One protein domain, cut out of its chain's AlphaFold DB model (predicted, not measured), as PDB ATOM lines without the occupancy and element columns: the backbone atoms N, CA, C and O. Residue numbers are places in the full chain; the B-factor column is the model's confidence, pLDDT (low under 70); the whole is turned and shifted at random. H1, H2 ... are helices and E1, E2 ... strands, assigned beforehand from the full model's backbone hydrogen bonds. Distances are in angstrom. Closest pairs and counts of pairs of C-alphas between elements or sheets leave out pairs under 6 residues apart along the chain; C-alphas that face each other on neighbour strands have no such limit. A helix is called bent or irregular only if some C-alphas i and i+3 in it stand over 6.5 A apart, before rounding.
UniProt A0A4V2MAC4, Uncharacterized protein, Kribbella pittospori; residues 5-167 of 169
ATOM      1  N   ASP A   5     -34.461 -29.490 -27.838       89.94
ATOM      2  CA  ASP A   5     -35.194 -28.227 -27.823       89.94
ATOM      3  C   ASP A   5     -36.601 -28.390 -28.417       89.94
ATOM      4  O   ASP A   5     -37.561 -27.853 -27.876       89.94
ATOM      5  N   GLU A   6     -36.750 -29.208 -29.462       90.00
ATOM      6  CA  GLU A   6     -38.059 -29.540 -30.037       90.00
ATOM      7  C   GLU A   6     -38.903 -30.365 -29.064       90.00
ATOM      8  O   GLU A   6     -40.077 -30.068 -28.864       90.00
ATOM      9  N   ALA A   7     -38.308 -31.375 -28.421       88.56
ATOM     10  CA  ALA A   7     -39.011 -32.204 -27.448       88.56
ATOM     11  C   ALA A   7     -39.496 -31.377 -26.245       88.56
ATOM     12  O   ALA A   7     -40.664 -31.462 -25.869       88.56
ATOM     13  N   LEU A   8     -38.629 -30.527 -25.685       91.75
ATOM     14  CA  LEU A   8     -38.998 -29.637 -24.582       91.75
ATOM     15  C   LEU A   8     -40.049 -28.606 -25.005       91.75
ATOM     16  O   LEU A   8     -40.970 -28.344 -24.237       91.75
ATOM     17  N   ALA A   9     -39.966 -28.063 -26.222       93.00
ATOM     18  CA  ALA A   9     -40.976 -27.142 -26.737       93.00
ATOM     19  C   ALA A   9     -42.346 -27.817 -26.894       93.00
ATOM     20  O   ALA A   9     -43.359 -27.232 -26.517       93.00
ATOM     21  N   VAL A  10     -42.395 -29.057 -27.397       93.38
ATOM     22  CA  VAL A  10     -43.648 -29.821 -27.505       93.38
ATOM     23  C   VAL A  10     -44.271 -30.046 -26.128       93.38
ATOM     24  O   VAL A  10     -45.467 -29.812 -25.962       93.38
ATOM     25  N   VAL A  11     -43.473 -30.437 -25.130       93.25
ATOM     26  CA  VAL A  11     -43.970 -30.623 -23.759       93.25
ATOM     27  C   VAL A  11     -44.424 -29.289 -23.157       93.25
ATOM     28  O   VAL A  11     -45.508 -29.232 -22.590       93.25
ATOM     29  N   ALA A  12     -43.678 -28.195 -23.338       94.75
ATOM     30  CA  ALA A  12     -44.081 -26.869 -22.860       94.75
ATOM     31  C   ALA A  12     -45.417 -26.410 -23.471       94.75
ATOM     32  O   ALA A  12     -46.283 -25.893 -22.768       94.75
ATOM     33  N   VAL A  13     -45.625 -26.652 -24.769       94.94
ATOM     34  CA  VAL A  13     -46.904 -26.373 -25.441       94.94
ATOM     35  C   VAL A  13     -48.020 -27.256 -24.886       94.94
ATOM     36  O   VAL A  13     -49.131 -26.769 -24.675       94.94
ATOM     37  N   ALA A  14     -47.750 -28.538 -24.624       94.31
ATOM     38  CA  ALA A  14     -48.722 -29.424 -23.993       94.31
ATOM     39  C   ALA A  14     -49.090 -28.935 -22.586       94.31
ATOM     40  O   ALA A  14     -50.272 -28.910 -22.260       94.31
ATOM     41  N   MET A  15     -48.126 -28.466 -21.792       95.31
ATOM     42  CA  MET A  15     -48.360 -27.876 -20.468       95.31
ATOM     43  C   MET A  15     -49.225 -26.616 -20.535       95.31
ATOM     44  O   MET A  15     -50.180 -26.494 -19.773       95.31
ATOM     45  N   ASN A  16     -48.958 -25.714 -21.483       95.94
ATOM     46  CA  ASN A  16     -49.801 -24.537 -21.693       95.94
ATOM     47  C   ASN A  16     -51.243 -24.931 -22.053       95.94
ATOM     48  O   ASN A  16     -52.187 -24.417 -21.462       95.94
ATOM     49  N   ARG A  17     -51.428 -25.887 -22.969       94.94
ATOM     50  CA  ARG A  17     -52.766 -26.310 -23.418       94.94
ATOM     51  C   ARG A  17     -53.546 -27.099 -22.369       94.94
ATOM     52  O   ARG A  17     -54.753 -26.921 -22.263       94.94
ATOM     53  N   SER A  18     -52.861 -27.950 -21.610       94.94
ATOM     54  CA  SER A  18     -53.475 -28.815 -20.598       94.94
ATOM     55  C   SER A  18     -53.741 -28.099 -19.279       94.94
ATOM     56  O   SER A  18     -54.782 -28.314 -18.665       94.94
ATOM     57  N   LEU A  19     -52.812 -27.247 -18.837       93.69
ATOM     58  CA  LEU A  19     -52.843 -26.631 -17.510       93.69
ATOM     59  C   LEU A  19     -53.140 -25.127 -17.552       93.69
ATOM     60  O   LEU A  19     -53.360 -24.534 -16.499       93.69
ATOM     61  N   GLY A  20     -53.119 -24.497 -18.732       93.44
ATOM     62  CA  GLY A  20     -53.265 -23.046 -18.872       93.44
ATOM     63  C   GLY A  20     -52.068 -22.262 -18.326       93.44
ATOM     64  O   GLY A  20     -52.236 -21.120 -17.905       93.44
ATOM     65  N   VAL A  21     -50.883 -22.880 -18.268       90.69
ATOM     66  CA  VAL A  21     -49.688 -22.296 -17.641       90.69
ATOM     67  C   VAL A  21     -48.610 -21.998 -18.675       90.69
ATOM     68  O   VAL A  21     -48.169 -22.891 -19.397       90.69
ATOM     69  N   ASP A  22     -48.123 -20.759 -18.669       92.81
ATOM     70  CA  ASP A  22     -46.874 -20.387 -19.328       92.81
ATOM     71  C   ASP A  22     -45.704 -20.565 -18.365       92.81
ATOM     72  O   ASP A  22     -45.688 -20.000 -17.269       92.81
ATOM     73  N   LEU A  23     -44.718 -21.363 -18.773       92.50
ATOM     74  CA  LEU A  23     -43.541 -21.611 -17.949       92.50
ATOM     75  C   LEU A  23     -42.657 -20.368 -17.867       92.50
ATOM     76  O   LEU A  23     -42.317 -19.754 -18.881       92.50
ATOM     77  N   SER A  24     -42.230 -20.036 -16.653       94.06
ATOM     78  CA  SER A  24     -41.288 -18.950 -16.415       94.06
ATOM     79  C   SER A  24     -39.885 -19.291 -16.924       94.06
ATOM     80  O   SER A  24     -39.507 -20.458 -17.085       94.06
ATOM     81  N   ASN A  25     -39.064 -18.257 -17.121       93.62
ATOM     82  CA  ASN A  25     -37.659 -18.429 -17.491       93.62
ATOM     83  C   ASN A  25     -36.897 -19.271 -16.459       93.62
ATOM     84  O   ASN A  25     -36.041 -20.071 -16.833       93.62
ATOM     85  N   GLU A  26     -37.217 -19.127 -15.172       93.44
ATOM     86  CA  GLU A  26     -36.672 -19.947 -14.093       93.44
ATOM     87  C   GLU A  26     -37.031 -21.425 -14.266       93.44
ATOM     88  O   GLU A  26     -36.140 -22.271 -14.193       93.44
ATOM     89  N   GLN A  27     -38.301 -21.744 -14.536       93.38
ATOM     90  CA  GLN A  27     -38.756 -23.124 -14.740       93.38
ATOM     91  C   GLN A  27     -38.089 -23.757 -15.962       93.38
ATOM     92  O   GLN A  27     -37.593 -24.881 -15.883       93.38
ATOM     93  N   ILE A  28     -37.996 -23.014 -17.068       94.06
ATOM     94  CA  ILE A  28     -37.310 -23.462 -18.285       94.06
ATOM     95  C   ILE A  28     -35.817 -23.683 -18.002       94.06
ATOM     96  O   ILE A  28     -35.268 -24.733 -18.335       94.06
ATOM     97  N   ALA A  29     -35.142 -22.737 -17.347       93.12
ATOM     98  CA  ALA A  29     -33.720 -22.858 -17.028       93.12
ATOM     99  C   ALA A  29     -33.428 -24.049 -16.100       93.12
ATOM    100  O   ALA A  29     -32.442 -24.765 -16.302       93.12
ATOM    101  N   ILE A  30     -34.297 -24.296 -15.115       91.88
ATOM    102  CA  ILE A  30     -34.228 -25.475 -14.246       91.88
ATOM    103  C   ILE A  30     -34.426 -26.754 -15.060       91.88
ATOM    104  O   ILE A  30     -33.610 -27.666 -14.937       91.88
ATOM    105  N   ALA A  31     -35.436 -26.815 -15.928       92.19
ATOM    106  CA  ALA A  31     -35.690 -27.972 -16.782       92.19
ATOM    107  C   ALA A  31     -34.468 -28.329 -17.642       92.19
ATOM    108  O   ALA A  31     -34.034 -29.481 -17.662       92.19
ATOM    109  N   TYR A  32     -33.840 -27.336 -18.278       92.12
ATOM    110  CA  TYR A  32     -32.607 -27.538 -19.043       92.12
ATOM    111  C   TYR A  32     -31.450 -28.049 -18.177       92.12
ATOM    112  O   TYR A  32     -30.710 -28.940 -18.604       92.12
ATOM    113  N   ALA A  33     -31.292 -27.515 -16.965       90.38
ATOM    114  CA  ALA A  33     -30.271 -27.981 -16.033       90.38
ATOM    115  C   ALA A  33     -30.522 -29.437 -15.598       90.38
ATOM    116  O   ALA A  33     -29.584 -30.234 -15.544       90.38
ATOM    117  N   LEU A  34     -31.778 -29.819 -15.358       88.62
ATOM    118  CA  LEU A  34     -32.161 -31.198 -15.056       88.62
ATOM    119  C   LEU A  34     -31.887 -32.128 -16.250       88.62
ATOM    120  O   LEU A  34     -31.261 -33.167 -16.063       88.62
ATOM    121  N   CYS A  35     -32.228 -31.742 -17.486       89.25
ATOM    122  CA  CYS A  35     -31.870 -32.507 -18.693       89.25
ATOM    123  C   CYS A  35     -30.352 -32.718 -18.831       89.25
ATOM    124  O   CYS A  35     -29.898 -33.800 -19.219       89.25
ATOM    125  N   ASP A  36     -29.555 -31.691 -18.523       88.50
ATOM    126  CA  ASP A  36     -28.092 -31.768 -18.501       88.50
ATOM    127  C   ASP A  36     -27.617 -32.785 -17.438       88.50
ATOM    128  O   ASP A  36     -26.806 -33.665 -17.753       88.50
ATOM    129  N   GLN A  37     -28.178 -32.760 -16.217       83.75
ATOM    130  CA  GLN A  37     -27.893 -33.759 -15.173       83.75
ATOM    131  C   GLN A  37     -28.246 -35.190 -15.608       83.75
ATOM    132  O   GLN A  37     -27.392 -36.073 -15.485       83.75
ATOM    133  N   LEU A  38     -29.445 -35.403 -16.166       83.25
ATOM    134  CA  LEU A  38     -29.918 -36.704 -16.665       83.25
ATOM    135  C   LEU A  38     -28.995 -37.260 -17.756       83.25
ATOM    136  O   LEU A  38     -28.589 -38.420 -17.717       83.25
ATOM    137  N   SER A  39     -28.576 -36.400 -18.688       82.25
ATOM    138  CA  SER A  39     -27.649 -36.753 -19.771       82.25
ATOM    139  C   SER A  39     -26.205 -36.975 -19.301       82.25
ATOM    140  O   SER A  39     -25.338 -37.316 -20.109       82.25
ATOM    141  N   GLY A  40     -25.889 -36.665 -18.037       78.12
ATOM    142  CA  GLY A  40     -24.519 -36.566 -17.529       78.12
ATOM    143  C   GLY A  40     -23.695 -35.436 -18.167       78.12
ATOM    144  O   GLY A  40     -22.489 -35.338 -17.928       78.12
ATOM    145  N   ARG A  41     -24.317 -34.564 -18.966       76.81
ATOM    146  CA  ARG A  41     -23.659 -33.438 -19.636       76.81
ATOM    147  C   ARG A  41     -23.588 -32.264 -18.679       76.81
ATOM    148  O   ARG A  41     -24.567 -31.923 -18.041       76.81
ATOM    149  N   ARG A  42     -22.424 -31.613 -18.578       80.94
ATOM    150  CA  ARG A  42     -22.253 -30.386 -17.770       80.94
ATOM    151  C   ARG A  42     -22.788 -30.513 -16.331       80.94
ATOM    152  O   ARG A  42     -23.145 -29.506 -15.726       80.94
ATOM    153  N   ARG A  43     -22.786 -31.728 -15.761       76.50
ATOM    154  CA  ARG A  43     -23.421 -32.055 -14.471       76.50
ATOM    155  C   ARG A  43     -23.018 -31.094 -13.354       76.50
ATOM    156  O   ARG A  43     -23.870 -30.662 -12.594       76.50
ATOM    157  N   TRP A  44     -21.745 -30.695 -13.302       75.38
ATOM    158  CA  TRP A  44     -21.261 -29.709 -12.331       75.38
ATOM    159  C   TRP A  44     -21.909 -28.325 -12.491       75.38
ATOM    160  O   TRP A  44     -22.318 -27.729 -11.503       75.38
ATOM    161  N   ARG A  45     -22.062 -27.825 -13.728       78.25
ATOM    162  CA  ARG A  45     -22.725 -26.533 -13.979       78.25
ATOM    163  C   ARG A  45     -24.201 -26.594 -13.611       78.25
ATOM    164  O   ARG A  45     -24.677 -25.685 -12.944       78.25
ATOM    165  N   ALA A  46     -24.882 -27.671 -13.996       79.25
ATOM    166  CA  ALA A  46     -26.289 -27.867 -13.677       79.25
ATOM    167  C   ALA A  46     -26.534 -27.947 -12.160       79.25
ATOM    168  O   ALA A  46     -27.411 -27.266 -11.633       79.25
ATOM    169  N   SER A  47     -25.700 -28.698 -11.431       77.44
ATOM    170  CA  SER A  47     -25.775 -28.769  -9.967       77.44
ATOM    171  C   SER A  47     -25.543 -27.419  -9.281       77.44
ATOM    172  O   SER A  47     -26.101 -27.189  -8.213       77.44
ATOM    173  N   SER A  48     -24.750 -26.528  -9.881       81.38
ATOM    174  CA  SER A  48     -24.511 -25.178  -9.357       81.38
ATOM    175  C   SER A  48     -25.602 -24.173  -9.748       81.38
ATOM    176  O   SER A  48     -25.826 -23.213  -9.015       81.38
ATOM    177  N   SER A  49     -26.285 -24.362 -10.883       84.19
ATOM    178  CA  SER A  49     -27.317 -23.438 -11.375       84.19
ATOM    179  C   SER A  49     -28.704 -23.697 -10.794       84.19
ATOM    180  O   SER A  49     -29.476 -22.754 -10.644       84.19
ATOM    181  N   ILE A  50     -29.031 -24.950 -10.462       85.69
ATOM    182  CA  ILE A  50     -30.350 -25.320  -9.931       85.69
ATOM    183  C   ILE A  50     -30.661 -24.620  -8.596       85.69
ATOM    184  O   ILE A  50     -31.723 -24.010  -8.516       85.69
ATOM    185  N   PRO A  51     -29.788 -24.613  -7.565       86.31
ATOM    186  CA  PRO A  51     -30.126 -24.032  -6.264       86.31
ATOM    187  C   PRO A  51     -30.576 -22.557  -6.289       86.31
ATOM    188  O   PRO A  51     -31.633 -22.271  -5.726       86.31
ATOM    189  N   PRO A  52     -29.863 -21.611  -6.942       86.44
ATOM    190  CA  PRO A  52     -30.290 -20.210  -6.960       86.44
ATOM    191  C   PRO A  52     -31.550 -19.957  -7.800       86.44
ATOM    192  O   PRO A  52     -32.261 -18.993  -7.528       86.44
ATOM    193  N   LEU A  53     -31.834 -20.786  -8.809       87.75
ATOM    194  CA  LEU A  53     -33.081 -20.703  -9.579       87.75
ATOM    195  C   LEU A  53     -34.247 -21.282  -8.781       87.75
ATOM    196  O   LEU A  53     -35.308 -20.676  -8.695       87.75
ATOM    197  N   ASN A  54     -34.016 -22.427  -8.145       86.00
ATOM    198  CA  ASN A  54     -34.989 -23.097  -7.305       86.00
ATOM    199  C   ASN A  54     -35.429 -22.204  -6.137       86.00
ATOM    200  O   ASN A  54     -36.620 -22.128  -5.863       86.00
ATOM    201  N   ALA A  55     -34.492 -21.450  -5.540       85.75
ATOM    202  CA  ALA A  55     -34.738 -20.416  -4.522       85.75
ATOM    203  C   ALA A  55     -35.817 -19.386  -4.903       85.75
ATOM    204  O   ALA A  55     -36.388 -18.743  -4.026       85.75
ATOM    205  N   ARG A  56     -36.082 -19.206  -6.203       87.12
ATOM    206  CA  ARG A  56     -37.069 -18.257  -6.733       87.12
ATOM    207  C   ARG A  56     -38.436 -18.885  -6.985       87.12
ATOM    208  O   ARG A  56     -39.402 -18.152  -7.165       87.12
ATOM    209  N   LEU A  57     -38.526 -20.215  -7.005       87.38
ATOM    210  CA  LEU A  57     -39.793 -20.926  -7.112       87.38
ATOM    211  C   LEU A  57     -40.397 -21.008  -5.710       87.38
ATOM    212  O   LEU A  57     -39.976 -21.823  -4.895       87.38
ATOM    213  N   ALA A  58     -41.334 -20.111  -5.399       79.25
ATOM    214  CA  ALA A  58     -41.872 -19.966  -4.046       79.25
ATOM    215  C   ALA A  58     -42.830 -21.102  -3.661       79.25
ATOM    216  O   ALA A  58     -42.906 -21.479  -2.492       79.25
ATOM    217  N   VAL A  59     -43.547 -21.659  -4.639       85.25
ATOM    218  CA  VAL A  59     -44.531 -22.718  -4.411       85.25
ATOM    219  C   VAL A  59     -44.067 -24.034  -5.014       85.25
ATOM    220  O   VAL A  59     -43.455 -24.081  -6.079       85.25
ATOM    221  N   ARG A  60     -44.412 -25.132  -4.340       85.44
ATOM    222  CA  ARG A  60     -44.093 -26.490  -4.785       85.44
ATOM    223  C   ARG A  60     -44.581 -26.770  -6.206       85.44
ATOM    224  O   ARG A  60     -43.833 -27.325  -7.003       85.44
ATOM    225  N   ARG A  61     -45.797 -26.332  -6.547       88.44
ATOM    226  CA  ARG A  61     -46.365 -26.535  -7.887       88.44
ATOM    227  C   ARG A  61     -45.439 -26.028  -8.997       88.44
ATOM    228  O   ARG A  61     -45.323 -26.682 -10.027       88.44
ATOM    229  N   ASP A  62     -44.728 -24.922  -8.781       90.25
ATOM    230  CA  ASP A  62     -43.805 -24.384  -9.782       90.25
ATOM    231  C   ASP A  62     -42.594 -25.290 -10.003       90.25
ATOM    232  O   ASP A  62     -42.091 -25.381 -11.125       90.25
ATOM    233  N   ARG A  63     -42.140 -25.972  -8.946       88.81
ATOM    234  CA  ARG A  63     -41.066 -26.969  -9.005       88.81
ATOM    235  C   ARG A  63     -41.540 -28.231  -9.721       88.81
ATOM    236  O   ARG A  63     -40.837 -28.693 -10.616       88.81
ATOM    237  N   SER A  64     -42.754 -28.707  -9.431       89.94
ATOM    238  CA  SER A  64     -43.382 -29.813 -10.169       89.94
ATOM    239  C   SER A  64     -43.488 -29.513 -11.668       89.94
ATOM    240  O   SER A  64     -43.124 -30.338 -12.501       89.94
ATOM    241  N   LEU A  65     -43.902 -28.296 -12.037       91.94
ATOM    242  CA  LEU A  65     -43.946 -27.854 -13.436       91.94
ATOM    243  C   LEU A  65     -42.545 -27.830 -14.075       91.94
ATOM    244  O   LEU A  65     -42.363 -28.320 -15.188       91.94
ATOM    245  N   ALA A  66     -41.533 -27.318 -13.368       92.06
ATOM    246  CA  ALA A  66     -40.153 -27.337 -13.854       92.06
ATOM    247  C   ALA A  66     -39.604 -28.768 -14.040       92.06
ATOM    248  O   ALA A  66     -38.808 -29.009 -14.947       92.06
ATOM    249  N   ALA A  67     -40.029 -29.712 -13.195       90.88
ATOM    250  CA  ALA A  67     -39.643 -31.119 -13.248       90.88
ATOM    251  C   ALA A  67     -40.397 -31.925 -14.323       90.88
ATOM    252  O   ALA A  67     -39.864 -32.927 -14.807       90.88
ATOM    253  N   ALA A  68     -41.586 -31.488 -14.745       92.75
ATOM    254  CA  ALA A  68     -42.377 -32.173 -15.770       92.75
ATOM    255  C   ALA A  68     -41.657 -32.207 -17.122       92.75
ATOM    256  O   ALA A  68     -41.540 -33.263 -17.742       92.75
ATOM    257  N   LEU A  69     -41.096 -31.074 -17.551       93.31
ATOM    258  CA  LEU A  69     -40.336 -30.960 -18.800       93.31
ATOM    259  C   LEU A  69     -39.253 -32.049 -18.973       93.31
ATOM    260  O   LEU A  69     -39.317 -32.815 -19.941       93.31
ATOM    261  N   PRO A  70     -38.260 -32.160 -18.069       91.75
ATOM    262  CA  PRO A  70     -37.226 -33.178 -18.177       91.75
ATOM    263  C   PRO A  70     -37.771 -34.597 -17.957       91.75
ATOM    264  O   PRO A  70     -37.198 -35.526 -18.523       91.75
ATOM    265  N   ALA A  71     -38.861 -34.775 -17.196       91.88
ATOM    266  CA  ALA A  71     -39.487 -36.084 -17.002       91.88
ATOM    267  C   ALA A  71     -40.057 -36.623 -18.311       91.88
ATOM    268  O   ALA A  71     -39.661 -37.698 -18.748       91.88
ATOM    269  N   PHE A  72     -40.895 -35.845 -18.993       92.81
ATOM    270  CA  PHE A  72     -41.455 -36.228 -20.288       92.81
ATOM    271  C   PHE A  72     -40.382 -36.404 -21.358       92.81
ATOM    272  O   PHE A  72     -40.421 -37.368 -22.117       92.81
ATOM    273  N   TRP A  73     -39.385 -35.517 -21.400       91.12
ATOM    274  CA  TRP A  73     -38.272 -35.659 -22.337       91.12
ATOM    275  C   TRP A  73     -37.486 -36.961 -22.122       91.12
ATOM    276  O   TRP A  73     -37.173 -37.656 -23.090       91.12
ATOM    277  N   ALA A  74     -37.182 -37.319 -20.871       88.00
ATOM    278  CA  ALA A  74     -36.505 -38.575 -20.568       88.00
ATOM    279  C   ALA A  74     -37.406 -39.793 -20.844       88.00
ATOM    280  O   ALA A  74     -36.916 -40.793 -21.372       88.00
ATOM    281  N   ALA A  75     -38.712 -39.665 -20.589       89.81
ATOM    282  CA  ALA A  75     -39.707 -40.712 -20.800       89.81
ATOM    283  C   ALA A  75     -39.849 -41.129 -22.272       89.81
ATOM    284  O   ALA A  75     -40.125 -42.283 -22.583       89.81
ATOM    285  N   MET A  76     -39.563 -40.216 -23.208       87.06
ATOM    286  CA  MET A  76     -39.515 -40.529 -24.644       87.06
ATOM    287  C   MET A  76     -38.421 -41.546 -25.015       87.06
ATOM    288  O   MET A  76     -38.435 -42.072 -26.126       87.06
ATOM    289  N   SER A  77     -37.435 -41.782 -24.142       82.12
ATOM    290  CA  SER A  77     -36.291 -42.673 -24.401       82.12
ATOM    291  C   SER A  77     -36.162 -43.836 -23.411       82.12
ATOM    292  O   SER A  77     -35.242 -44.642 -23.552       82.12
ATOM    293  N   GLY A  78     -37.045 -43.941 -22.418       83.75
ATOM    294  CA  GLY A  78     -37.028 -44.996 -21.404       83.75
ATOM    295  C   GLY A  78     -37.823 -44.596 -20.166       83.75
ATOM    296  O   GLY A  78     -38.318 -43.484 -20.096       83.75
ATOM    297  N   ASN A  79     -37.920 -45.476 -19.173       86.31
ATOM    298  CA  ASN A  79     -38.798 -45.227 -18.032       86.31
ATOM    299  C   ASN A  79     -38.154 -44.276 -17.007       86.31
ATOM    300  O   ASN A  79     -36.957 -44.364 -16.689       86.31
ATOM    301  N   VAL A  80     -38.966 -43.370 -16.465       88.00
ATOM    302  CA  VAL A  80     -38.569 -42.302 -15.542       88.00
ATOM    303  C   VAL A  80     -39.302 -42.472 -14.225       88.00
ATOM    304  O   VAL A  80     -40.523 -42.566 -14.198       88.00
ATOM    305  N   TYR A  81     -38.562 -42.467 -13.124       87.31
ATOM    306  CA  TYR A  81     -39.149 -42.390 -11.796       87.31
ATOM    307  C   TYR A  81     -39.097 -40.941 -11.307       87.31
ATOM    308  O   TYR A  81     -38.039 -40.309 -11.295       87.31
ATOM    309  N   VAL A  82     -40.235 -40.387 -10.914       88.31
ATOM    310  CA  VAL A  82     -40.325 -39.075 -10.282       88.31
ATOM    311  C   VAL A  82     -40.513 -39.304  -8.793       88.31
ATOM    312  O   VAL A  82     -41.515 -39.864  -8.362       88.31
ATOM    313  N   LEU A  83     -39.529 -38.907  -7.997       83.75
ATOM    314  CA  LEU A  83     -39.592 -39.090  -6.549       83.75
ATOM    315  C   LEU A  83     -40.088 -37.802  -5.899       83.75
ATOM    316  O   LEU A  83     -39.617 -36.717  -6.217       83.75
ATOM    317  N   VAL A  84     -41.002 -37.904  -4.955       83.50
ATOM    318  CA  VAL A  84     -41.495 -36.742  -4.214       83.50
ATOM    319  C   VAL A  84     -41.439 -36.984  -2.707       83.50
ATOM    320  O   VAL A  84     -41.008 -38.054  -2.268       83.50
ATOM    321  N   ALA A  85     -41.792 -35.986  -1.892       79.56
ATOM    322  CA  ALA A  85     -41.641 -36.093  -0.434       79.56
ATOM    323  C   ALA A  85     -42.617 -37.076   0.182       79.56
ATOM    324  O   ALA A  85     -42.243 -37.808   1.091       79.56
ATOM    325  N   ASP A  86     -43.868 -37.027  -0.258       83.25
ATOM    326  CA  ASP A  86     -44.966 -37.736   0.374       83.25
ATOM    327  C   ASP A  86     -46.014 -38.158  -0.658       83.25
ATOM    328  O   ASP A  86     -46.048 -37.676  -1.794       83.25
ATOM    329  N   ASP A  87     -46.852 -39.119  -0.273       86.56
ATOM    330  CA  ASP A  87     -47.835 -39.712  -1.180       86.56
ATOM    331  C   ASP A  87     -48.914 -38.700  -1.603       86.56
ATOM    332  O   ASP A  87     -49.487 -38.824  -2.684       86.56
ATOM    333  N   ALA A  88     -49.205 -37.690  -0.773       87.88
ATOM    334  CA  ALA A  88     -50.136 -36.619  -1.137       87.88
ATOM    335  C   ALA A  88     -49.580 -35.818  -2.316       87.88
ATOM    336  O   ALA A  88     -50.262 -35.591  -3.316       87.88
ATOM    337  N   SER A  89     -48.296 -35.499  -2.236       86.88
ATOM    338  CA  SER A  89     -47.566 -34.847  -3.297       86.88
ATOM    339  C   SER A  89     -47.517 -35.709  -4.553       86.88
ATOM    340  O   SER A  89     -47.773 -35.209  -5.647       86.88
ATOM    341  N   ALA A  90     -47.277 -37.011  -4.407       88.56
ATOM    342  CA  ALA A  90     -47.220 -37.923  -5.546       88.56
ATOM    343  C   ALA A  90     -48.551 -37.941  -6.304       88.56
ATOM    344  O   ALA A  90     -48.557 -37.840  -7.528       88.56
ATOM    345  N   ARG A  91     -49.679 -37.971  -5.586       91.81
ATOM    346  CA  ARG A  91     -51.020 -37.905  -6.188       91.81
ATOM    347  C   ARG A  91     -51.244 -36.612  -6.968       91.81
ATOM    348  O   ARG A  91     -51.673 -36.676  -8.115       91.81
ATOM    349  N   GLU A  92     -50.907 -35.464  -6.384       91.50
ATOM    350  CA  GLU A  92     -51.048 -34.169  -7.064       91.50
ATOM    351  C   GLU A  92     -50.192 -34.082  -8.340       91.50
ATOM    352  O   GLU A  92     -50.649 -33.570  -9.365       91.50
ATOM    353  N   ASP A  93     -48.960 -34.600  -8.303       91.69
ATOM    354  CA  ASP A  93     -48.074 -34.577  -9.472       91.69
ATOM    355  C   ASP A  93     -48.517 -35.577 -10.544       91.69
ATOM    356  O   ASP A  93     -48.408 -35.271 -11.728       91.69
ATOM    357  N   VAL A  94     -49.080 -36.730 -10.169       94.31
ATOM    358  CA  VAL A  94     -49.665 -37.681 -11.130       94.31
ATOM    359  C   VAL A  94     -50.827 -37.053 -11.880       94.31
ATOM    360  O   VAL A  94     -50.890 -37.177 -13.100       94.31
ATOM    361  N   GLU A  95     -51.724 -36.346 -11.193       95.31
ATOM    362  CA  GLU A  95     -52.824 -35.631 -11.848       95.31
ATOM    363  C   GLU A  95     -52.303 -34.558 -12.812       95.31
ATOM    364  O   GLU A  95     -52.748 -34.475 -13.959       95.31
ATOM    365  N   LEU A  96     -51.306 -33.781 -12.376       94.69
ATOM    366  CA  LEU A  96     -50.665 -32.765 -13.206       94.69
ATOM    367  C   LEU A  96     -50.021 -33.382 -14.453       94.69
ATOM    368  O   LEU A  96     -50.196 -32.868 -15.557       94.69
ATOM    369  N   TYR A  97     -49.278 -34.474 -14.292       95.19
ATOM    370  CA  TYR A  97     -48.535 -35.105 -15.377       95.19
ATOM    371  C   TYR A  97     -49.473 -35.855 -16.325       95.19
ATOM    372  O   TYR A  97     -49.280 -35.775 -17.533       95.19
ATOM    373  N   ARG A  98     -50.535 -36.502 -15.833       96.56
ATOM    374  CA  ARG A  98     -51.557 -37.128 -16.691       96.56
ATOM    375  C   ARG A  98     -52.226 -36.112 -17.610       96.56
ATOM    376  O   ARG A  98     -52.330 -36.371 -18.802       96.56
ATOM    377  N   ALA A  99     -52.562 -34.922 -17.110       96.31
ATOM    378  CA  ALA A  99     -53.132 -33.864 -17.950       96.31
ATOM    379  C   ALA A  99     -52.197 -33.453 -19.108       96.31
ATOM    380  O   ALA A  99     -52.663 -33.159 -20.216       96.31
ATOM    381  N   ILE A 100     -50.881 -33.456 -18.864       95.62
ATOM    382  CA  ILE A 100     -49.858 -33.210 -19.889       95.62
ATOM    383  C   ILE A 100     -49.789 -34.389 -20.870       95.62
ATOM    384  O   ILE A 100     -49.807 -34.161 -22.080       95.62
ATOM    385  N   ASP A 101     -49.728 -35.629 -20.373       95.88
ATOM    386  CA  ASP A 101     -49.646 -36.834 -21.211       95.88
ATOM    387  C   ASP A 101     -50.869 -36.976 -22.122       95.88
ATOM    388  O   ASP A 101     -50.714 -37.204 -23.320       95.88
ATOM    389  N   ASP A 102     -52.075 -36.727 -21.611       95.19
ATOM    390  CA  ASP A 102     -53.316 -36.741 -22.394       95.19
ATOM    391  C   ASP A 102     -53.230 -35.794 -23.601       95.19
ATOM    392  O   ASP A 102     -53.617 -36.147 -24.719       95.19
ATOM    393  N   HIS A 103     -52.630 -34.613 -23.419       93.12
ATOM    394  CA  HIS A 103     -52.388 -33.659 -24.506       93.12
ATOM    395  C   HIS A 103     -51.271 -34.083 -25.466       93.12
ATOM    396  O   HIS A 103     -51.270 -33.674 -26.630       93.12
ATOM    397  N   LEU A 104     -50.333 -34.910 -25.007       90.75
ATOM    398  CA  LEU A 104     -49.328 -35.576 -25.839       90.75
ATOM    399  C   LEU A 104     -49.870 -36.858 -26.506       90.75
ATOM    400  O   LEU A 104     -49.163 -37.495 -27.292       90.75
ATOM    401  N   GLY A 105     -51.136 -37.206 -26.253       89.75
ATOM    402  CA  GLY A 105     -51.832 -38.355 -26.826       89.75
ATOM    403  C   GLY A 105     -51.759 -39.634 -25.989       89.75
ATOM    404  O   GLY A 105     -51.983 -40.705 -26.552       89.75
ATOM    405  N   GLY A 106     -51.424 -39.543 -24.698       87.12
ATOM    406  CA  GLY A 106     -51.484 -40.641 -23.723       87.12
ATOM    407  C   GLY A 106     -50.487 -41.771 -23.979       87.12
ATOM    408  O   GLY A 106     -50.763 -42.931 -23.682       87.12
ATOM    409  N   LYS A 107     -49.365 -41.470 -24.641       85.44
ATOM    410  CA  LYS A 107     -48.403 -42.488 -25.100       85.44
ATOM    411  C   LYS A 107     -47.299 -42.764 -24.097       85.44
ATOM    412  O   LYS A 107     -46.646 -43.796 -24.218       85.44
ATOM    413  N   ILE A 108     -47.036 -41.825 -23.192       89.38
ATOM    414  CA  ILE A 108     -45.967 -41.982 -22.212       89.38
ATOM    415  C   ILE A 108     -46.449 -42.873 -21.075       89.38
ATOM    416  O   ILE A 108     -45.697 -43.743 -20.647       89.38
ATOM    417  N   GLY A 109     -47.698 -42.717 -20.634       91.62
ATOM    418  CA  GLY A 109     -48.230 -43.452 -19.497       91.62
ATOM    419  C   GLY A 109     -47.659 -42.895 -18.198       91.62
ATOM    420  O   GLY A 109     -46.463 -43.018 -17.918       91.62
ATOM    421  N   VAL A 110     -48.528 -42.266 -17.413       92.81
ATOM    422  CA  VAL A 110     -48.188 -41.660 -16.124       92.81
ATOM    423  C   VAL A 110     -48.944 -42.382 -15.020       92.81
ATOM    424  O   VAL A 110     -50.177 -42.339 -14.974       92.81
ATOM    425  N   GLU A 111     -48.202 -42.996 -14.105       91.94
ATOM    426  CA  GLU A 111     -48.769 -43.773 -13.005       91.94
ATOM    427  C   GLU A 111     -48.251 -43.331 -11.637       91.94
ATOM    428  O   GLU A 111     -47.125 -42.847 -11.487       91.94
ATOM    429  N   LEU A 112     -49.107 -43.511 -10.630       90.25
ATOM    430  CA  LEU A 112     -48.729 -43.400  -9.227       90.25
ATOM    431  C   LEU A 112     -48.049 -44.699  -8.797       90.25
ATOM    432  O   LEU A 112     -48.537 -45.786  -9.089       90.25
ATOM    433  N   ASP A 113     -46.953 -44.584  -8.060       86.94
ATOM    434  CA  ASP A 113     -46.335 -45.712  -7.381       86.94
ATOM    435  C   ASP A 113     -47.147 -46.080  -6.134       86.94
ATOM    436  O   ASP A 113     -46.986 -45.489  -5.064       86.94
ATOM    437  N   GLU A 114     -48.044 -47.052  -6.288       80.94
ATOM    438  CA  GLU A 114     -48.901 -47.563  -5.212       80.94
ATOM    439  C   GLU A 114     -48.253 -48.693  -4.403       80.94
ATOM    440  O   GLU A 114     -48.889 -49.234  -3.494       80.94
ATOM    441  N   ARG A 115     -46.998 -49.064  -4.706       77.44
ATOM    442  CA  ARG A 115     -46.294 -50.141  -3.996       77.44
ATOM    443  C   ARG A 115     -46.324 -49.882  -2.496       77.44
ATOM    444  O   ARG A 115     -46.228 -48.739  -2.058       77.44
ATOM    445  N   GLY A 116     -46.415 -50.918  -1.667       63.00
ATOM    446  CA  GLY A 116     -46.088 -50.812  -0.246       63.00
ATOM    447  C   GLY A 116     -44.583 -50.563  -0.034       63.00
ATOM    448  O   GLY A 116     -43.790 -50.747  -0.955       63.00
ATOM    449  N   PRO A 117     -44.140 -50.143   1.165       60.12
ATOM    450  CA  PRO A 117     -42.712 -49.973   1.472       60.12
ATOM    451  C   PRO A 117     -41.891 -51.259   1.287       60.12
ATOM    452  O   PRO A 117     -40.678 -51.198   1.099       60.12
ATOM    453  N   GLU A 118     -42.563 -52.410   1.352       60.66
ATOM    454  CA  GLU A 118     -41.978 -53.748   1.227       60.66
ATOM    455  C   GLU A 118     -42.190 -54.372  -0.165       60.66
ATOM    456  O   GLU A 118     -41.566 -55.386  -0.486       60.66
ATOM    457  N   ASP A 119     -43.016 -53.760  -1.021       63.88
ATOM    458  CA  ASP A 119     -43.329 -54.292  -2.345       63.88
ATOM    459  C   ASP A 119     -42.286 -53.837  -3.366       63.88
ATOM    460  O   ASP A 119     -42.204 -52.673  -3.761       63.88
ATOM    461  N   LEU A 120     -41.474 -54.784  -3.830       57.94
ATOM    462  CA  LEU A 120     -40.436 -54.514  -4.825       57.94
ATOM    463  C   LEU A 120     -40.956 -54.555  -6.268       57.94
ATOM    464  O   LEU A 120     -40.227 -54.165  -7.180       57.94
ATOM    465  N   VAL A 121     -42.192 -55.016  -6.482       59.25
ATOM    466  CA  VAL A 121     -42.744 -55.298  -7.812       59.25
ATOM    467  C   VAL A 121     -44.158 -54.740  -7.927       59.25
ATOM    468  O   VAL A 121     -45.043 -55.146  -7.182       59.25
ATOM    469  N   ASP A 122     -44.368 -53.862  -8.905       60.34
ATOM    470  CA  ASP A 122     -45.693 -53.494  -9.402       60.34
ATOM    471  C   ASP A 122     -45.710 -53.725 -10.923       60.34
ATOM    472  O   ASP A 122     -44.968 -53.067 -11.655       60.34
ATOM    473  N   PRO A 123     -46.519 -54.670 -11.432       57.91
ATOM    474  CA  PRO A 123     -46.570 -54.972 -12.860       57.91
ATOM    475  C   PRO A 123     -47.101 -53.811 -13.717       57.91
ATOM    476  O   PRO A 123     -46.882 -53.817 -14.930       57.91
ATOM    477  N   ARG A 124     -47.794 -52.823 -13.128       59.72
ATOM    478  CA  ARG A 124     -48.221 -51.596 -13.824       59.72
ATOM    479  C   ARG A 124     -47.090 -50.581 -13.919       59.72
ATOM    480  O   ARG A 124     -46.939 -49.950 -14.962       59.72
ATOM    481  N   ALA A 125     -46.258 -50.494 -12.882       58.53
ATOM    482  CA  ALA A 125     -45.070 -49.651 -12.878       58.53
ATOM    483  C   ALA A 125     -44.136 -49.985 -14.048       58.53
ATOM    484  O   ALA A 125     -43.657 -49.078 -14.715       58.53
ATOM    485  N   ASP A 126     -43.937 -51.264 -14.374       61.19
ATOM    486  CA  ASP A 126     -43.045 -51.672 -15.471       61.19
ATOM    487  C   ASP A 126     -43.525 -51.259 -16.877       61.19
ATOM    488  O   ASP A 126     -42.731 -51.273 -17.820       61.19
ATOM    489  N   GLN A 127     -44.796 -50.871 -17.025       68.12
ATOM    490  CA  GLN A 127     -45.383 -50.421 -18.293       68.12
ATOM    491  C   GLN A 127     -45.471 -48.894 -18.413       68.12
ATOM    492  O   GLN A 127     -45.667 -48.393 -19.520       68.12
ATOM    493  N   ALA A 128     -45.330 -48.161 -17.307       74.19
ATOM    494  CA  ALA A 128     -45.396 -46.708 -17.303       74.19
ATOM    495  C   ALA A 128     -44.077 -46.096 -17.797       74.19
ATOM    496  O   ALA A 128     -42.989 -46.471 -17.358       74.19
ATOM    497  N   GLY A 129     -44.164 -45.111 -18.691       86.25
ATOM    498  CA  GLY A 129     -43.011 -44.298 -19.070       86.25
ATOM    499  C   GLY A 129     -42.618 -43.323 -17.960       86.25
ATOM    500  O   GLY A 129     -41.432 -43.023 -17.807       86.25
ATOM    501  N   ILE A 130     -43.584 -42.858 -17.158       91.75
ATOM    502  CA  ILE A 130     -43.345 -42.067 -15.946       91.75
ATOM    503  C   ILE A 130     -44.087 -42.694 -14.764       91.75
ATOM    504  O   ILE A 130     -45.312 -42.785 -14.759       91.75
ATOM    505  N   LEU A 131     -43.339 -43.035 -13.723       90.94
ATOM    506  CA  LEU A 131     -43.865 -43.499 -12.445       90.94
ATOM    507  C   LEU A 131     -43.544 -42.467 -11.365       90.94
ATOM    508  O   LEU A 131     -42.395 -42.049 -11.256       90.94
ATOM    509  N   ILE A 132     -44.523 -42.055 -10.565       89.19
ATOM    510  CA  ILE A 132     -44.348 -41.010  -9.544       89.19
ATOM    511  C   ILE A 132     -44.615 -41.587  -8.158       89.19
ATOM    512  O   ILE A 132     -45.688 -42.130  -7.924       89.19
ATOM    513  N   GLY A 133     -43.689 -41.439  -7.214       86.81
ATOM    514  CA  GLY A 133     -43.842 -42.014  -5.877       86.81
ATOM    515  C   GLY A 133     -43.104 -41.264  -4.781       86.81
ATOM    516  O   GLY A 133     -42.188 -40.486  -5.044       86.81
ATOM    517  N   ALA A 134     -43.494 -41.503  -3.532       81.88
ATOM    518  CA  ALA A 134     -42.882 -40.871  -2.368       81.88
ATOM    519  C   ALA A 134     -41.796 -41.741  -1.736       81.88
ATOM    520  O   ALA A 134     -42.008 -42.932  -1.558       81.88
ATOM    521  N   ASP A 135     -40.658 -41.141  -1.382       68.94
ATOM    522  CA  ASP A 135     -39.561 -41.706  -0.565       68.94
ATOM    523  C   ASP A 135     -39.246 -43.221  -0.710       68.94
ATOM    524  O   ASP A 135     -38.919 -43.905   0.260       68.94
ATOM    525  N   ARG A 136     -39.314 -43.768  -1.931       72.44
ATOM    526  CA  ARG A 136     -39.094 -45.198  -2.225       72.44
ATOM    527  C   ARG A 136     -37.934 -45.415  -3.183       72.44
ATOM    528  O   ARG A 136     -37.538 -44.527  -3.941       72.44
ATOM    529  N   ILE A 137     -37.393 -46.632  -3.157       70.50
ATOM    530  CA  ILE A 137     -36.368 -47.054  -4.111       70.50
ATOM    531  C   ILE A 137     -37.028 -47.185  -5.501       70.50
ATOM    532  O   ILE A 137     -38.024 -47.908  -5.630       70.50
ATOM    533  N   PRO A 138     -36.503 -46.509  -6.544       71.75
ATOM    534  CA  PRO A 138     -36.994 -46.691  -7.907       71.75
ATOM    535  C   PRO A 138     -36.930 -48.167  -8.325       71.75
ATOM    536  O   PRO A 138     -35.963 -48.853  -7.972       71.75
ATOM    537  N   PRO A 139     -37.905 -48.667  -9.106       69.12
ATOM    538  CA  PRO A 139     -37.775 -49.967  -9.756       69.12
ATOM    539  C   PRO A 139     -36.515 -50.004 -10.636       69.12
ATOM    540  O   PRO A 139     -36.132 -48.992 -11.219       69.12
ATOM    541  N   GLN A 140     -35.887 -51.174 -10.801       65.75
ATOM    542  CA  GLN A 140     -34.690 -51.305 -11.654       65.75
ATOM    543  C   GLN A 140     -34.950 -50.936 -13.126       65.75
ATOM    544  O   GLN A 140     -34.028 -50.517 -13.830       65.75
ATOM    545  N   SER A 141     -36.199 -51.074 -13.581       64.38
ATOM    546  CA  SER A 141     -36.664 -50.677 -14.913       64.38
ATOM    547  C   SER A 141     -36.639 -49.157 -15.131       64.38
ATOM    548  O   SER A 141     -36.598 -48.713 -16.276       64.38
ATOM    549  N   HIS A 142     -36.587 -48.354 -14.063       68.38
ATOM    550  CA  HIS A 142     -36.634 -46.893 -14.113       68.38
ATOM    551  C   HIS A 142     -35.279 -46.304 -13.715       68.38
ATOM    552  O   HIS A 142     -34.891 -46.287 -12.548       68.38
ATOM    553  N   GLN A 143     -34.528 -45.823 -14.706       62.28
ATOM    554  CA  GLN A 143     -33.125 -45.420 -14.519       62.28
ATOM    555  C   GLN A 143     -32.929 -43.904 -14.389       62.28
ATOM    556  O   GLN A 143     -31.858 -43.460 -13.971       62.28
ATOM    557  N   SER A 144     -33.952 -43.114 -14.721       67.50
ATOM    558  CA  SER A 144     -33.913 -41.654 -14.628       67.50
ATOM    559  C   SER A 144     -34.756 -41.188 -13.453       67.50
ATOM    560  O   SER A 144     -35.958 -41.427 -13.442       67.50
ATOM    561  N   LEU A 145     -34.132 -40.540 -12.469       66.44
ATOM    562  CA  LEU A 145     -34.816 -40.044 -11.274       66.44
ATOM    563  C   LEU A 145     -34.904 -38.519 -11.316       66.44
ATOM    564  O   LEU A 145     -33.859 -37.879 -11.429       66.44
ATOM    565  N   ILE A 146     -36.099 -37.939 -11.194       67.62
ATOM    566  CA  ILE A 146     -36.307 -36.482 -11.083       67.62
ATOM    567  C   ILE A 146     -37.139 -36.230  -9.835       67.62
ATOM    568  O   ILE A 146     -38.185 -36.838  -9.680       67.62
ATOM    569  N   VAL A 147     -36.669 -35.394  -8.910       61.75
ATOM    570  CA  VAL A 147     -37.284 -35.302  -7.576       61.75
ATOM    571  C   VAL A 147     -37.748 -33.898  -7.266       61.75
ATOM    572  O   VAL A 147     -36.903 -33.007  -7.340       61.75
ATOM    573  N   CYS A 148     -39.006 -33.745  -6.838       62.56
ATOM    574  CA  CYS A 148     -39.505 -32.581  -6.104       62.56
ATOM    575  C   CYS A 148     -40.154 -33.013  -4.785       62.56
ATOM    576  O   CYS A 148     -41.139 -33.738  -4.778       62.56
ATOM    577  N   LEU A 149     -39.598 -32.478  -3.700       58.28
ATOM    578  CA  LEU A 149     -39.953 -32.526  -2.280       58.28
ATOM    579  C   LEU A 149     -39.052 -33.387  -1.363       58.28
ATOM    580  O   LEU A 149     -38.901 -34.599  -1.490       58.28
ATOM    581  N   SER A 150     -38.501 -32.684  -0.364       52.72
ATOM    582  CA  SER A 150     -37.511 -33.024   0.674       52.72
ATOM    583  C   SER A 150     -36.010 -32.997   0.273       52.72
ATOM    584  O   SER A 150     -35.562 -33.742  -0.607       52.72
ATOM    585  N   PRO A 151     -35.166 -32.206   0.977       62.09
ATOM    586  CA  PRO A 151     -33.711 -32.163   0.766       62.09
ATOM    587  C   PRO A 151     -32.997 -33.523   0.867       62.09
ATOM    588  O   PRO A 151     -31.953 -33.738   0.240       62.09
ATOM    589  N   ALA A 152     -33.537 -34.456   1.660       63.38
ATOM    590  CA  ALA A 152     -32.951 -35.779   1.870       63.38
ATOM    591  C   ALA A 152     -33.080 -36.674   0.625       63.38
ATOM    592  O   ALA A 152     -32.105 -37.323   0.224       63.38
ATOM    593  N   ALA A 153     -34.247 -36.660  -0.023       63.12
ATOM    594  CA  ALA A 153     -34.524 -37.434  -1.229       63.12
ATOM    595  C   ALA A 153     -33.684 -36.951  -2.422       63.12
ATOM    596  O   ALA A 153     -33.026 -37.753  -3.093       63.12
ATOM    597  N   THR A 154     -33.584 -35.633  -2.615       66.44
ATOM    598  CA  THR A 154     -32.777 -35.019  -3.682       66.44
ATOM    599  C   THR A 154     -31.295 -35.391  -3.581       66.44
ATOM    600  O   THR A 154     -30.649 -35.686  -4.589       66.44
ATOM    601  N   LYS A 155     -30.732 -35.435  -2.365       67.25
ATOM    602  CA  LYS A 155     -29.319 -35.796  -2.160       67.25
ATOM    603  C   LYS A 155     -29.021 -37.235  -2.584       67.25
ATOM    604  O   LYS A 155     -27.937 -37.496  -3.109       67.25
ATOM    605  N   ARG A 156     -29.954 -38.164  -2.353       65.44
ATOM    606  CA  ARG A 156     -29.826 -39.556  -2.810       65.44
ATOM    607  C   ARG A 156     -29.961 -39.642  -4.329       65.44
ATOM    608  O   ARG A 156     -29.109 -40.259  -4.962       65.44
ATOM    609  N   ALA A 157     -30.936 -38.945  -4.909       65.44
ATOM    610  CA  ALA A 157     -31.178 -38.943  -6.348       65.44
ATOM    611  C   ALA A 157     -29.979 -38.463  -7.170       65.44
ATOM    612  O   ALA A 157     -29.526 -39.141  -8.092       65.44
ATOM    613  N   CYS A 158     -29.374 -37.347  -6.763       66.56
ATOM    614  CA  CYS A 158     -28.212 -36.773  -7.436       66.56
ATOM    615  C   CYS A 158     -26.946 -37.647  -7.371       66.56
ATOM    616  O   CYS A 158     -25.956 -37.301  -8.020       66.56
ATOM    617  N   ARG A 159     -26.930 -38.749  -6.606       68.81
ATOM    618  CA  ARG A 159     -25.808 -39.708  -6.548       68.81
ATOM    619  C   ARG A 159     -25.961 -40.876  -7.521       68.81
ATOM    620  O   ARG A 159     -24.982 -41.569  -7.777       68.81
ATOM    621  N   ILE A 160     -27.150 -41.076  -8.082       66.38
ATOM    622  CA  ILE A 160     -27.431 -42.161  -9.022       66.38
ATOM    623  C   ILE A 160     -27.002 -41.725 -10.436       66.38
ATOM    624  O   ILE A 160     -27.021 -40.537 -10.796       66.38
ATOM    625  N   ARG A 161     -26.530 -42.677 -11.247       66.31
ATOM    626  CA  ARG A 161     -26.253 -42.446 -12.671       66.31
ATOM    627  C   ARG A 161     -27.590 -42.306 -13.402       66.31
ATOM    628  O   ARG A 161     -28.422 -43.183 -13.261       66.31
ATOM    629  N   GLY A 162     -27.778 -41.217 -14.149       69.69
ATOM    630  CA  GLY A 162     -29.087 -40.877 -14.723       69.69
ATOM    631  C   GLY A 162     -30.018 -40.140 -13.752       69.69
ATOM    632  O   GLY A 162     -31.141 -39.832 -14.116       69.69
ATOM    633  N   GLY A 163     -29.571 -39.813 -12.533       74.12
ATOM    634  CA  GLY A 163     -30.347 -39.015 -11.582       74.12
ATOM    635  C   GLY A 163     -30.151 -37.504 -11.745       74.12
ATOM    636  O   GLY A 163     -29.021 -37.030 -11.918       74.12
ATOM    637  N   ALA A 164     -31.244 -36.756 -11.616       78.25
ATOM    638  CA  ALA A 164     -31.301 -35.303 -11.509       78.25
ATOM    639  C   ALA A 164     -32.163 -34.899 -10.299       78.25
ATOM    640  O   ALA A 164     -32.964 -35.691  -9.802       78.25
ATOM    641  N   GLY A 165     -31.992 -33.688  -9.772       77.62
ATOM    642  CA  GLY A 165     -32.685 -33.313  -8.537       77.62
ATOM    643  C   GLY A 165     -32.998 -31.831  -8.402       77.62
ATOM    644  O   GLY A 165     -32.136 -30.989  -8.649       77.62
ATOM    645  N   LEU A 166     -34.218 -31.543  -7.939       79.31
ATOM    646  CA  LEU A 166     -34.743 -30.210  -7.653       79.31
ATOM    647  C   LEU A 166     -35.400 -30.210  -6.254       79.31
ATOM    648  O   LEU A 166     -36.569 -30.559  -6.125       79.31
ATOM    649  N   PRO A 167     -34.662 -29.885  -5.177       69.25
ATOM    650  CA  PRO A 167     -35.190 -30.019  -3.818       69.25
ATOM    651  C   PRO A 167     -36.329 -29.030  -3.557       69.25
ATOM    652  O   PRO A 167     -36.298 -27.925  -4.084       69.25
TER     653      PRO A 167
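Overview. This is residues 5 to 167 of the 169 residues of an uncharacterized protein of Kribbella pittospori (UniProt A0A4V2MAC4). A twisted sheet of four parallel strands has helices on both faces: H4 and H5 over one face, and the short H6 over the other. H1 packs across H4 and H5 away from the sheet, and H2 packs on H4, with H3 folding back on H2 as a helical hairpin. The printed part has 163 residues with six named helices and four named strands, in the order H1 H2 H3 H4 E1 H5 E2 E3 E4 H6; the sheet runs E2, E3, E1, E4, and the class is mixed, helices and strands. The whole is compact, with a radius of gyration of the C-alphas of 14.1 A, and its C-alphas span 39 by 33 by 27 A.

Arrangement. Begin with H1, residues 5 to 19, which is not on the sheet. With residues 7 to 12 alone it touches H4, residues 60 to 75, at a steep tilt of 47 degrees, opposite ways; the closest C-alphas, of Leu 8 and Leu 69, are 6.1 A apart. H1 also touches H5, residues 87 to 103, about perpendicular at 73 degrees, and the closest C-alphas are those of Met 15 and Ile 100, 5.6 A. Next look at H2, residues 25 to 38, which touches H4 at a steep tilt of 43 degrees, the same way, closest at the C-alphas of Gln 27 and Ala 66, 4.5 A. H2 and H3, residues 43 to 54, form a hairpin at a shallow tilt of 29 degrees, with the C-alphas of Ala 33 and Ala 46 closest at 4.6 A. H3 stays apart from the sheet's strands: E1, residues 80 to 84, E2, residues 110 to 112, E3, residues 130 to 134, and E4, residues 144 to 148. H4 lies over E1 and E4 at a height over the sheet of 8.3 A, and H5 lies over E3 at 7.9 A on the same face; each runs along the strands. E1, H5 and E2 make a split strand-helix-strand unit, two parallel strands joined through a helix with E3 between them in the sheet, and its crossover is right-handed. H6, residues 151 to 157, is on the opposite face at a height of 8.6 A, closest to E4 at the C-alphas of Val 147 and Thr 154, 6.0 A. Between E2 and E3, find N 132 and O 111 within hydrogen-bond range at 2.9 A; between E3 and E1, N 82 and O 131 at 2.7 A; between E1 and E4, N 81 and O 144 at 2.8 A. Every O i to N i+4 pair is within range in H1, H2 and H6; the counts are 5 of 8 in H3, 10 of 12 in H4 and 12 of 13 in H5.

Along the chain. Find C-alpha 5 at (-35.194, -28.227, -27.823); from there H1 runs 20.5 A to C-alpha 19. H2 covers 19.9 A and H3 16.3 A; H3 is only just irregular, C-alphas 48 and 51 being 6.51 A apart. H4 covers 21.9 A, with a kink of 30 degrees near residue 67. E1 begins at C-alpha 80, at (-38.569, -42.302, -15.542), and covers 13.0 A. H5, the longest helix, covers 24.5 A, E2 7.1 A, and E3 and E4 13.6 A each. H6 covers 10.1 A and ends at C-alpha 157, at (-31.178, -38.943, -6.348).

Size, cuts and confidence. The two C-alphas farthest apart are those of Asn 25 and Glu 118, 40.2 A. The printed part has no cut. The link from E2 to E3, residues 113 to 129, is long. The mean pLDDT of the printed part is 82.3; look for values under 70 at residues 116 to 127, 135, 139 to 162 and 167.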